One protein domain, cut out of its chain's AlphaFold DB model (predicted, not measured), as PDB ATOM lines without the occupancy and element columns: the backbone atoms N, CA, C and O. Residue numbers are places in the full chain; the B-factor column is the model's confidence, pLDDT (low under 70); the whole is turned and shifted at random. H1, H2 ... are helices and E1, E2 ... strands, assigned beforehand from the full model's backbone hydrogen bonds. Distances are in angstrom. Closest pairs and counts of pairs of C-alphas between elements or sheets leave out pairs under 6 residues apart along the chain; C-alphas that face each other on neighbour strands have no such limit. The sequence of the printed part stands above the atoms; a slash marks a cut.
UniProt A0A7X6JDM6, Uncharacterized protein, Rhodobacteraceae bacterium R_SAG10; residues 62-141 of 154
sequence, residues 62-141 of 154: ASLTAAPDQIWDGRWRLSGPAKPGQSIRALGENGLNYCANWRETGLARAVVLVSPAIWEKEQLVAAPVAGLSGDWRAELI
ATOM      1  N   ALA A  62       2.244 -27.651  41.781       95.06
ATOM      2  CA  ALA A  62       2.262 -26.195  41.922       95.06
ATOM      3  C   ALA A  62       2.735 -25.455  40.663       95.06
ATOM      4  O   ALA A  62       2.239 -24.370  40.373       95.06
ATOM      5  N   SER A  63       3.677 -26.033  39.913       96.06
ATOM      6  CA  SER A  63       4.200 -25.455  38.669       96.06
ATOM      7  C   SER A  63       3.466 -25.932  37.413       96.06
ATOM      8  O   SER A  63       3.751 -25.447  36.317       96.06
ATOM      9  N   LEU A  64       2.529 -26.878  37.539       97.38
ATOM     10  CA  LEU A  64       1.841 -27.453  36.390       97.38
ATOM     11  C   LEU A  64       0.777 -26.498  35.862       97.38
ATOM     12  O   LEU A  64      -0.144 -26.104  36.578       97.38
ATOM     13  N   THR A  65       0.873 -26.204  34.570       97.81
ATOM     14  CA  THR A  65      -0.101 -25.406  33.825       97.81
ATOM     15  C   THR A  65      -0.534 -26.176  32.584       97.81
ATOM     16  O   THR A  65       0.296 -26.809  31.934       97.81
ATOM     17  N   ALA A  66      -1.821 -26.124  32.253       97.81
ATOM     18  CA  ALA A  66      -2.364 -26.685  31.017       97.81
ATOM     19  C   ALA A  66      -3.392 -25.733  30.393       97.81
ATOM     20  O   ALA A  66      -3.987 -24.911  31.094       97.81
ATOM     21  N   ALA A  67      -3.617 -25.837  29.084       97.31
ATOM     22  CA  ALA A  67      -4.743 -25.152  28.453       97.31
ATOM     23  C   ALA A  67      -6.080 -25.793  28.898       97.31
ATOM     24  O   ALA A  67      -6.088 -26.971  29.267       97.31
ATOM     25  N   PRO A  68      -7.214 -25.065  28.888       95.69
ATOM     26  CA  PRO A  68      -8.482 -25.599  29.386       95.69
ATOM     27  C   PRO A  68      -9.042 -26.814  28.629       95.69
ATOM     28  O   PRO A  68      -9.874 -27.531  29.171       95.69
ATOM     29  N   ASP A  69      -8.589 -27.055  27.399       92.38
ATOM     30  CA  ASP A  69      -8.924 -28.215  26.566       92.38
ATOM     31  C   ASP A  69      -7.960 -29.406  26.754       92.38
ATOM     32  O   ASP A  69      -8.158 -30.479  26.180       92.38
ATOM     33  N   GLN A  70      -6.922 -29.242  27.578       95.88
ATOM     34  CA  GLN A  70      -5.906 -30.254  27.845       95.88
ATOM     35  C   GLN A  70      -6.137 -30.984  29.170       95.88
ATOM     36  O   GLN A  70      -6.891 -30.572  30.050       95.88
ATOM     37  N   ILE A  71      -5.437 -32.108  29.317       95.94
ATOM     38  CA  ILE A  71      -5.414 -32.877  30.557       95.94
ATOM     39  C   ILE A  71      -4.390 -32.248  31.506       95.94
ATOM     40  O   ILE A  71      -3.198 -32.215  31.204       95.94
ATOM     41  N   TRP A  72      -4.836 -31.823  32.686       96.31
ATOM     42  CA  TRP A  72      -3.975 -31.290  33.737       96.31
ATOM     43  C   TRP A  72      -3.461 -32.395  34.669       96.31
ATOM     44  O   TRP A  72      -4.188 -33.331  35.016       96.31
ATOM     45  N   ASP A  73      -2.179 -32.306  35.040       92.75
ATOM     46  CA  ASP A  73      -1.456 -33.299  35.858       92.75
ATOM     47  C   ASP A  73      -1.593 -34.750  35.342       92.75
ATOM     48  O   ASP A  73      -1.520 -35.727  36.082       92.75
ATOM     49  N   GLY A  74      -1.876 -34.907  34.042       91.00
ATOM     50  CA  GLY A  74      -2.109 -36.201  33.405       91.00
ATOM     51  C   GLY A  74      -3.372 -36.946  33.859       91.00
ATOM     52  O   GLY A  74      -3.581 -38.069  33.396       91.00
ATOM     53  N   ARG A  75      -4.192 -36.351  34.735       90.44
ATOM     54  CA  ARG A  75      -5.288 -37.023  35.454       90.44
ATOM     55  C   ARG A  75      -6.608 -36.275  35.403       90.44
ATOM     56  O   ARG A  75      -7.643 -36.912  35.534       90.44
ATOM     57  N   TRP A  76      -6.594 -34.963  35.215       94.81
ATOM     58  CA  TRP A  76      -7.799 -34.148  35.286       94.81
ATOM     59  C   TRP A  76      -8.160 -33.589  33.924       94.81
ATOM     60  O   TRP A  76      -7.335 -32.959  33.269       94.81
ATOM     61  N   ARG A  77      -9.410 -33.785  33.517       96.50
ATOM     62  CA  ARG A  77     -10.021 -33.047  32.415       96.50
ATOM     63  C   ARG A  77     -11.000 -32.045  32.996       96.50
ATOM     64  O   ARG A  77     -11.818 -32.403  33.842       96.50
ATOM     65  N   LEU A  78     -10.912 -30.802  32.537       97.38
ATOM     66  CA  LEU A  78     -11.876 -29.769  32.878       97.38
ATOM     67  C   LEU A  78     -12.718 -29.470  31.643       97.38
ATOM     68  O   LEU A  78     -12.213 -29.465  30.528       97.38
ATOM     69  N   SER A  79     -14.019 -29.297  31.847       97.06
ATOM     70  CA  SER A  79     -14.978 -28.995  30.783       97.06
ATOM     71  C   SER A  79     -15.814 -27.796  31.195       97.06
ATOM     72  O   SER A  79     -16.372 -27.790  32.290       97.06
ATOM     73  N   GLY A  80     -15.894 -26.791  30.329       96.56
ATOM     74  CA  GLY A  80     -16.606 -25.540  30.578       96.56
ATOM     75  C   GLY A  80     -16.381 -24.532  29.445       96.56
ATOM     76  O   GLY A  80     -15.692 -24.848  28.470       96.56
ATOM     77  N   PRO A  81     -16.961 -23.323  29.538       96.00
ATOM     78  CA  PRO A  81     -16.865 -22.290  28.508       96.00
ATOM     79  C   PRO A  81     -15.489 -21.603  28.537       96.00
ATOM     80  O   PRO A  81     -15.345 -20.479  29.025       96.00
ATOM     81  N   ALA A  82     -14.469 -22.299  28.030       95.50
ATOM     82  CA  ALA A  82     -13.095 -21.813  27.961       95.50
ATOM     83  C   ALA A  82     -12.991 -20.489  27.188       95.50
ATOM     84  O   ALA A  82     -13.553 -20.339  26.101       95.50
ATOM     85  N   LYS A  83     -12.228 -19.538  27.735       96.06
ATOM     86  CA  LYS A  83     -11.926 -18.247  27.098       96.06
ATOM     87  C   LYS A  83     -10.425 -18.103  26.830       96.06
ATOM     88  O   LYS A  83      -9.618 -18.672  27.571       96.06
ATOM     89  N   PRO A  84     -10.022 -17.327  25.807       95.44
ATOM     90  CA  PRO A  84      -8.617 -17.004  25.584       95.44
ATOM     91  C   PRO A  84      -7.966 -16.398  26.833       95.44
ATOM     92  O   PRO A  84      -8.546 -15.523  27.467       95.44
ATOM     93  N   GLY A  85      -6.755 -16.846  27.171       95.50
ATOM     94  CA  GLY A  85      -6.020 -16.378  28.356       95.50
ATOM     95  C   GLY A  85      -6.315 -17.150  29.648       95.50
ATOM     96  O   GLY A  85      -5.645 -16.908  30.653       95.50
ATOM     97  N   GLN A  86      -7.255 -18.099  29.621       97.94
ATOM     98  CA  GLN A  86      -7.492 -19.012  30.735       97.94
ATOM     99  C   GLN A  86      -6.535 -20.205  30.710       97.94
ATOM    100  O   GLN A  86      -6.113 -20.671  29.653       97.94
ATOM    101  N   SER A  87      -6.221 -20.724  31.893       98.25
ATOM    102  CA  SER A  87      -5.370 -21.899  32.082       98.25
ATOM    103  C   SER A  87      -5.841 -22.738  33.267       98.25
ATOM    104  O   SER A  87      -6.457 -22.221  34.199       98.25
ATOM    105  N   ILE A  88      -5.535 -24.032  33.237       98.56
ATOM    106  CA  ILE A  88      -5.700 -24.939  34.371       98.56
ATOM    107  C   ILE A  88      -4.408 -24.917  35.189       98.56
ATOM    108  O   ILE A  88      -3.333 -25.186  34.650       98.56
ATOM    109  N   ARG A  89      -4.514 -24.634  36.488       98.44
ATOM    110  CA  ARG A  89      -3.423 -24.710  37.477       98.44
ATOM    111  C   ARG A  89      -3.945 -25.359  38.760       98.44
ATOM    112  O   ARG A  89      -5.154 -25.515  38.929       98.44
ATOM    113  N   ALA A  90      -3.048 -25.688  39.688       98.19
ATOM    114  CA  ALA A  90      -3.458 -26.069  41.038       98.19
ATOM    115  C   ALA A  90      -4.222 -24.913  41.702       98.19
ATOM    116  O   ALA A  90      -3.877 -23.745  41.499       98.19
ATOM    117  N   LEU A  91      -5.232 -25.231  42.515       98.25
ATOM    118  CA  LEU A  91      -5.935 -24.225  43.312       98.25
ATOM    119  C   LEU A  91      -4.976 -23.509  44.272       98.25
ATOM    120  O   LEU A  91      -4.954 -22.282  44.357       98.25
ATOM    121  N   GLY A  92      -4.171 -24.291  44.991       97.38
ATOM    122  CA  GLY A  92      -3.226 -23.791  45.977       97.38
ATOM    123  C   GLY A  92      -3.870 -22.959  47.089       97.38
ATOM    124  O   GLY A  92      -5.088 -22.826  47.211       97.38
ATOM    125  N   GLU A  93      -3.007 -22.396  47.926       96.19
ATOM    126  CA  GLU A  93      -3.415 -21.594  49.082       96.19
ATOM    127  C   GLU A  93      -4.149 -20.316  48.659       96.19
ATOM    128  O   GLU A  93      -5.190 -19.968  49.213       96.19
ATOM    129  N   ASN A  94      -3.644 -19.657  47.612       93.38
ATOM    130  CA  ASN A  94      -4.214 -18.411  47.107       93.38
ATOM    131  C   ASN A  94      -5.638 -18.615  46.578       93.38
ATOM    132  O   ASN A  94      -6.519 -17.813  46.880       93.38
ATOM    133  N   GLY A  95      -5.877 -19.692  45.823       96.12
ATOM    134  CA  GLY A  95      -7.192 -19.995  45.263       96.12
ATOM    135  C   GLY A  95      -8.211 -20.406  46.322       96.12
ATOM    136  O   GLY A  95      -9.381 -20.032  46.238       96.12
ATOM    137  N   LEU A  96      -7.774 -21.125  47.360       96.88
ATOM    138  CA  LEU A  96      -8.662 -21.599  48.422       96.88
ATOM    139  C   LEU A  96      -9.366 -20.447  49.159       96.88
ATOM    140  O   LEU A  96     -10.515 -20.604  49.570       96.88
ATOM    141  N   ASN A  97      -8.718 -19.283  49.272       95.62
ATOM    142  CA  ASN A  97      -9.294 -18.088  49.902       95.62
ATOM    143  C   ASN A  97     -10.564 -17.579  49.202       95.62
ATOM    144  O   ASN A  97     -11.392 -16.930  49.836       95.62
ATOM    145  N   TYR A  98     -10.743 -17.897  47.918       96.00
ATOM    146  CA  TYR A  98     -11.935 -17.539  47.145       96.00
ATOM    147  C   TYR A  98     -13.051 -18.594  47.233       96.00
ATOM    148  O   TYR A  98     -14.158 -18.365  46.756       96.00
ATOM    149  N   CYS A  99     -12.787 -19.750  47.848       96.75
ATOM    150  CA  CYS A  99     -13.714 -20.878  47.917       96.75
ATOM    151  C   CYS A  99     -14.338 -20.991  49.317       96.75
ATOM    152  O   CYS A  99     -14.079 -21.957  50.024       96.75
ATOM    153  N   ALA A 100     -15.150 -20.023  49.752       92.25
ATOM    154  CA  ALA A 100     -15.653 -19.952  51.138       92.25
ATOM    155  C   ALA A 100     -16.292 -21.262  51.658       92.25
ATOM    156  O   ALA A 100     -16.060 -21.659  52.803       92.25
ATOM    157  N   ASN A 101     -17.015 -21.970  50.787       92.69
ATOM    158  CA  ASN A 101     -17.779 -23.169  51.131       92.69
ATOM    159  C   ASN A 101     -17.031 -24.478  50.837       92.69
ATOM    160  O   ASN A 101     -17.641 -25.543  50.839       92.69
ATOM    161  N   TRP A 102     -15.710 -24.451  50.612       96.38
ATOM    162  CA  TRP A 102     -14.962 -25.665  50.249       96.38
ATOM    163  C   TRP A 102     -15.131 -26.801  51.268       96.38
ATOM    164  O   TRP A 102     -15.063 -27.971  50.904       96.38
ATOM    165  N   ARG A 103     -15.392 -26.478  52.540       96.31
ATOM    166  CA  ARG A 103     -15.639 -27.467  53.602       96.31
ATOM    167  C   ARG A 103     -16.911 -28.289  53.383       96.31
ATOM    168  O   ARG A 103     -16.948 -29.440  53.800       96.31
ATOM    169  N   GLU A 104     -17.915 -27.740  52.704       95.50
ATOM    170  CA  GLU A 104     -19.171 -28.439  52.385       95.50
ATOM    171  C   GLU A 104     -18.955 -29.597  51.398       95.50
ATOM    172  O   GLU A 104     -19.776 -30.505  51.324       95.50
ATOM    173  N   THR A 105     -17.819 -29.619  50.689       93.31
ATOM    174  CA  THR A 105     -17.437 -30.742  49.815       93.31
ATOM    175  C   THR A 105     -17.081 -32.015  50.589       93.31
ATOM    176  O   THR A 105     -16.979 -33.083  49.990       93.31
ATOM    177  N   GLY A 106     -16.836 -31.913  51.903       93.81
ATOM    178  CA  GLY A 106     -16.359 -33.020  52.737       93.81
ATOM    179  C   GLY A 106     -14.916 -33.451  52.451       93.81
ATOM    180  O   GLY A 106     -14.425 -34.398  53.062       93.81
ATOM    181  N   LEU A 107     -14.212 -32.773  51.538       93.75
ATOM    182  CA  LEU A 107     -12.837 -33.102  51.182       93.75
ATOM    183  C   LEU A 107     -11.843 -32.544  52.202       93.75
ATOM    184  O   LEU A 107     -11.979 -31.430  52.710       93.75
ATOM    185  N   ALA A 108     -10.769 -33.297  52.443       93.62
ATOM    186  CA  ALA A 108      -9.648 -32.811  53.233       93.62
ATOM    187  C   ALA A 108      -8.986 -31.606  52.549       93.62
ATOM    188  O   ALA A 108      -8.761 -31.609  51.337       93.62
ATOM    189  N   ARG A 109      -8.577 -30.605  53.338       95.19
ATOM    190  CA  ARG A 109      -7.924 -29.380  52.838       95.19
ATOM    191  C   ARG A 109      -6.771 -29.671  51.872       95.19
ATOM    192  O   ARG A 109      -6.661 -29.028  50.836       95.19
ATOM    193  N   ALA A 110      -5.939 -30.663  52.197       93.94
ATOM    194  CA  ALA A 110      -4.806 -31.064  51.366       93.94
ATOM    195  C   ALA A 110      -5.222 -31.527  49.958       93.94
ATOM    196  O   ALA A 110      -4.514 -31.238  49.001       93.94
ATOM    197  N   VAL A 111      -6.382 -32.181  49.821       95.25
ATOM    198  CA  VAL A 111      -6.946 -32.600  48.525       95.25
ATOM    199  C   VAL A 111      -7.421 -31.389  47.732       95.25
ATOM    200  O   VAL A 111      -7.149 -31.288  46.539       95.25
ATOM    201  N   VAL A 112      -8.096 -30.451  48.398       97.19
ATOM    202  CA  VAL A 112      -8.647 -29.258  47.746       97.19
ATOM    203  C   VAL A 112      -7.528 -28.369  47.193       97.19
ATOM    204  O   VAL A 112      -7.609 -27.922  46.052       97.19
ATOM    205  N   LEU A 113      -6.436 -28.177  47.938       97.62
ATOM    206  CA  LEU A 113      -5.288 -27.373  47.491       97.62
ATOM    207  C   LEU A 113      -4.629 -27.894  46.209       97.62
ATOM    208  O   LEU A 113      -4.145 -27.104  45.402       97.62
ATOM    209  N   VAL A 114      -4.585 -29.214  46.033       97.19
ATOM    210  CA  VAL A 114      -3.946 -29.859  44.874       97.19
ATOM    211  C   VAL A 114      -4.934 -30.177  43.756       97.19
ATOM    212  O   VAL A 114      -4.573 -30.823  42.774       97.19
ATOM    213  N   SER A 115      -6.185 -29.745  43.905       97.25
ATOM    214  CA  SER A 115      -7.214 -29.920  42.891       97.25
ATOM    215  C   SER A 115      -7.055 -28.905  41.748       97.25
ATOM    216  O   SER A 115      -6.503 -27.817  41.961       97.25
ATOM    217  N   PRO A 116      -7.499 -29.251  40.527       97.75
ATOM    218  CA  PRO A 116      -7.449 -28.332  39.399       97.75
ATOM    219  C   PRO A 116      -8.411 -27.156  39.579       97.75
ATOM    220  O   PRO A 116      -9.551 -27.318  40.021       97.75
ATOM    221  N   ALA A 117      -7.976 -25.994  39.113       98.31
ATOM    222  CA  ALA A 117      -8.769 -24.782  39.030       98.31
ATOM    223  C   ALA A 117      -8.488 -24.033  37.721       98.31
ATOM    224  O   ALA A 117      -7.408 -24.157  37.139       98.31
ATOM    225  N   ILE A 118      -9.465 -23.249  37.268       98.44
ATOM    226  CA  ILE A 118      -9.346 -22.359  36.115       98.44
ATOM    227  C   ILE A 118      -8.911 -20.984  36.589       98.44
ATOM    228  O   ILE A 118      -9.540 -20.385  37.463       98.44
ATOM    229  N   TRP A 119      -7.864 -20.478  35.954       98.19
ATOM    230  CA  TRP A 119      -7.266 -19.187  36.235       98.19
ATOM    231  C   TRP A 119      -7.214 -18.338  34.980       98.19
ATOM    232  O   TRP A 119      -6.849 -18.826  33.912       98.19
ATOM    233  N   GLU A 120      -7.496 -17.052  35.132       97.19
ATOM    234  CA  GLU A 120      -7.173 -16.023  34.153       97.19
ATOM    235  C   GLU A 120      -6.121 -15.106  34.779       97.19
ATOM    236  O   GLU A 120      -6.406 -14.336  35.697       97.19
ATOM    237  N   LYS A 121      -4.866 -15.229  34.327       94.00
ATOM    238  CA  LYS A 121      -3.701 -14.644  35.016       94.00
ATOM    239  C   LYS A 121      -3.650 -15.119  36.484       94.00
ATOM    240  O   LYS A 121      -3.465 -16.309  36.716       94.00
ATOM    241  N   GLU A 122      -3.842 -14.215  37.446       94.31
ATOM    242  CA  GLU A 122      -3.883 -14.502  38.892       94.31
ATOM    243  C   GLU A 122      -5.306 -14.467  39.476       94.31
ATOM    244  O   GLU A 122      -5.483 -14.536  40.689       94.31
ATOM    245  N   GLN A 123      -6.338 -14.347  38.635       96.62
ATOM    246  CA  GLN A 123      -7.727 -14.395  39.080       96.62
ATOM    247  C   GLN A 123      -8.278 -15.812  38.972       96.62
ATOM    248  O   GLN A 123      -8.203 -16.443  37.914       96.62
ATOM    249  N   LEU A 124      -8.857 -16.299  40.071       98.00
ATOM    250  CA  LEU A 124      -9.569 -17.568  40.088       98.00
ATOM    251  C   LEU A 124     -10.914 -17.412  39.369       98.00
ATOM    252  O   LEU A 124     -11.744 -16.598  39.765       98.00
ATOM    253  N   VAL A 125     -11.130 -18.220  38.334       97.69
ATOM    254  CA  VAL A 125     -12.376 -18.261  37.555       97.69
ATOM    255  C   VAL A 125     -13.303 -19.355  38.077       97.69
ATOM    256  O   VAL A 125     -14.496 -19.123  38.246       97.69
ATOM    257  N   ALA A 126     -12.762 -20.552  38.316       98.06
ATOM    258  CA  ALA A 126     -13.520 -21.689  38.825       98.06
ATOM    259  C   ALA A 126     -12.605 -22.681  39.548       98.06
ATOM    260  O   ALA A 126     -11.456 -22.883  39.164       98.06
ATOM    261  N   ALA A 127     -13.139 -23.357  40.553       98.12
ATOM    262  CA  ALA A 127     -12.521 -24.466  41.262       98.12
ATOM    263  C   ALA A 127     -13.583 -25.542  41.542       98.12
ATOM    264  O   ALA A 127     -14.095 -25.623  42.663       98.12
ATOM    265  N   PRO A 128     -13.947 -26.369  40.539       96.94
ATOM    266  CA  PRO A 128     -15.085 -27.284  40.658       96.94
ATOM    267  C   PRO A 128     -14.978 -28.262  41.832       96.94
ATOM    268  O   PRO A 128     -15.951 -28.504  42.539       96.94
ATOM    269  N   VAL A 129     -13.770 -28.764  42.105       96.62
ATOM    270  CA  VAL A 129     -13.510 -29.681  43.229       96.62
ATOM    271  C   VAL A 129     -13.635 -28.979  44.590       96.62
ATOM    272  O   VAL A 129     -13.923 -29.628  45.588       96.62
ATOM    273  N   ALA A 130     -13.465 -27.656  44.641       97.44
ATOM    274  CA  ALA A 130     -13.592 -26.843  45.851       97.44
ATOM    275  C   ALA A 130     -14.998 -26.235  46.033       97.44
ATOM    276  O   ALA A 130     -15.187 -25.376  46.893       97.44
ATOM    277  N   GLY A 131     -15.975 -26.633  45.210       95.12
ATOM    278  CA  GLY A 131     -17.353 -26.136  45.262       95.12
ATOM    279  C   GLY A 131     -17.601 -24.828  44.501       95.12
ATOM    280  O   GLY A 131     -18.753 -24.481  44.253       95.12
ATOM    281  N   LEU A 132     -16.557 -24.130  44.037       96.75
ATOM    282  CA  LEU A 132     -16.685 -22.935  43.193       96.75
ATOM    283  C   LEU A 132     -16.751 -23.335  41.710       96.75
ATOM    284  O   LEU A 132     -15.838 -23.062  40.937       96.75
ATOM    285  N   SER A 133     -17.801 -24.048  41.310       94.31
ATOM    286  CA  SER A 133     -17.844 -24.673  39.977       94.31
ATOM    287  C   SER A 133     -18.176 -23.700  38.841       94.31
ATOM    288  O   SER A 133     -17.555 -23.765  37.782       94.31
ATOM    289  N   GLY A 134     -19.145 -22.799  39.032       93.00
ATOM    290  CA  GLY A 134     -19.732 -22.054  37.910       93.00
ATOM    291  C   GLY A 134     -20.217 -23.015  36.813       93.00
ATOM    292  O   GLY A 134     -20.829 -24.035  37.119       93.00
ATOM    293  N   ASP A 135     -19.862 -22.730  35.559       96.06
ATOM    294  CA  ASP A 135     -20.150 -23.594  34.398       96.06
ATOM    295  C   ASP A 135     -19.056 -24.646  34.122       96.06
ATOM    296  O   ASP A 135     -19.037 -25.271  33.059       96.06
ATOM    297  N   TRP A 136     -18.116 -24.835  35.053       97.62
ATOM    298  CA  TRP A 136     -17.014 -25.780  34.909       97.62
ATOM    299  C   TRP A 136     -17.264 -27.083  35.657       97.62
ATOM    300  O   TRP A 136     -17.797 -27.114  36.764       97.62
ATOM    301  N   ARG A 137     -16.795 -28.180  35.067       97.06
ATOM    302  CA  ARG A 137     -16.763 -29.516  35.667       97.06
ATOM    303  C   ARG A 137     -15.347 -30.065  35.617       97.06
ATOM    304  O   ARG A 137     -14.631 -29.819  34.648       97.06
ATOM    305  N   ALA A 138     -14.959 -30.806  36.648       96.19
ATOM    306  CA  ALA A 138     -13.672 -31.487  36.727       96.19
ATOM    307  C   ALA A 138     -13.896 -32.997  36.824       96.19
ATOM    308  O   ALA A 138     -14.658 -33.463  37.670       96.19
ATOM    309  N   GLU A 139     -13.213 -33.755  35.974       94.44
ATOM    310  CA  GLU A 139     -13.329 -35.208  35.900       94.44
ATOM    311  C   GLU A 139     -11.943 -35.851  35.948       94.44
ATOM    312  O   GLU A 139     -11.009 -35.410  35.271       94.44
ATOM    313  N   LEU A 140     -11.816 -36.922  36.733       89.62
ATOM    314  CA  LEU A 140     -10.635 -37.774  36.692       89.62
ATOM    315  C   LEU A 140     -10.695 -38.645  35.440       89.62
ATOM    316  O   LEU A 140     -11.568 -39.505  35.309       89.62
ATOM    317  N   ILE A 141      -9.737 -38.464  34.537       88.25
ATOM    318  CA  ILE A 141      -9.567 -39.385  33.425       88.25
ATOM    319  C   ILE A 141      -8.985 -40.691  33.964       88.25
ATOM    320  O   ILE A 141      -7.949 -40.722  34.633       88.25
TER     321      ILE A 141
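AT A GLANCE: This is residues 62 to 141 of the 154 residues of an uncharacterized protein of Rhodobacteraceae bacterium R_SAG10 (UniProt A0A7X6JDM6). What does the model look like? A three-strand sheet, E2, E3 and E4, holds the two strands nearest to the middle of a small rounded body, with three short helices gathered toward one end, H1 of them over the sheet, and a separate two-strand pair, E1 and E5, close to the start of E3. What is it made of? The printed part has 80 residues, with the named elements in the order E1, E2, H1, H2, H3, E3, E4, E5; both sheets, E2 - E3 - E4 and E1 - E5, are antiparallel, and the class is mixed, with under half of the residues in named elements. It is compact, with a radius of gyration of the C-alphas of 11.1 A and spans of 30 by 25 by 24 A.

HOW THE PARTS SIT: How is the larger sheet joined? E3, residues 116 to 120, is the inner strand; it is antiparallel to E2, residues 86 to 90, at 141 degrees, with N 87 and O 119 at 2.8 A. E3 also forms a hairpin with E4, residues 123 to 126, with N 120 and O 123 at 2.9 A. Where are the helices? H1, residues 92 to 96, is on this sheet at a height of 9.3 A and touches H3, residues 109 to 113, closest at the C-alphas of Gly 92 and Leu 113, 4.4 A apart. H2, residues 102 to 105, is close to H3 but not clearly touching, with the C-alphas of Trp 102 and Val 112 closest at 7.7 A. In H1 and H3 every O i to N i+4 pair is within hydrogen-bond range, and H2 is too short for one. Where is the second sheet? E1, residues 76 to 79, and E5, residues 137 to 140, are antiparallel at 153 degrees, with N 77 and O 139 at 2.9 A. The closest C-alphas of E1 and E3 are those of Trp 76 and Pro 116, 7.1 A apart, while E5 is apart from E2 and E4.

IN THESE COORDINATES: Where do the first and last elements lie? E1 begins at C-alpha 76, (-7.799, -34.148, 35.286), and E5 ends at C-alpha 140, (-10.635, -37.774, 36.692). How long are the elements? From first to last C-alpha E3 measures 13.4 A, E2 13.1 A, E5 10.3 A, E1 9.9 A and E4 9.3 A. H1 measures 6.4 A, H3 6.3 A and H2 5.7 A.

THE WHOLE: How far does it reach? The two C-alphas farthest apart, those of Pro 84 and Gly 106, are 32.5 A apart. Are there cuts or long links? The printed part has no cut, and no link is long. Where is confidence low? No printed residue is under 70, and the mean pLDDT of the printed part is 95.8.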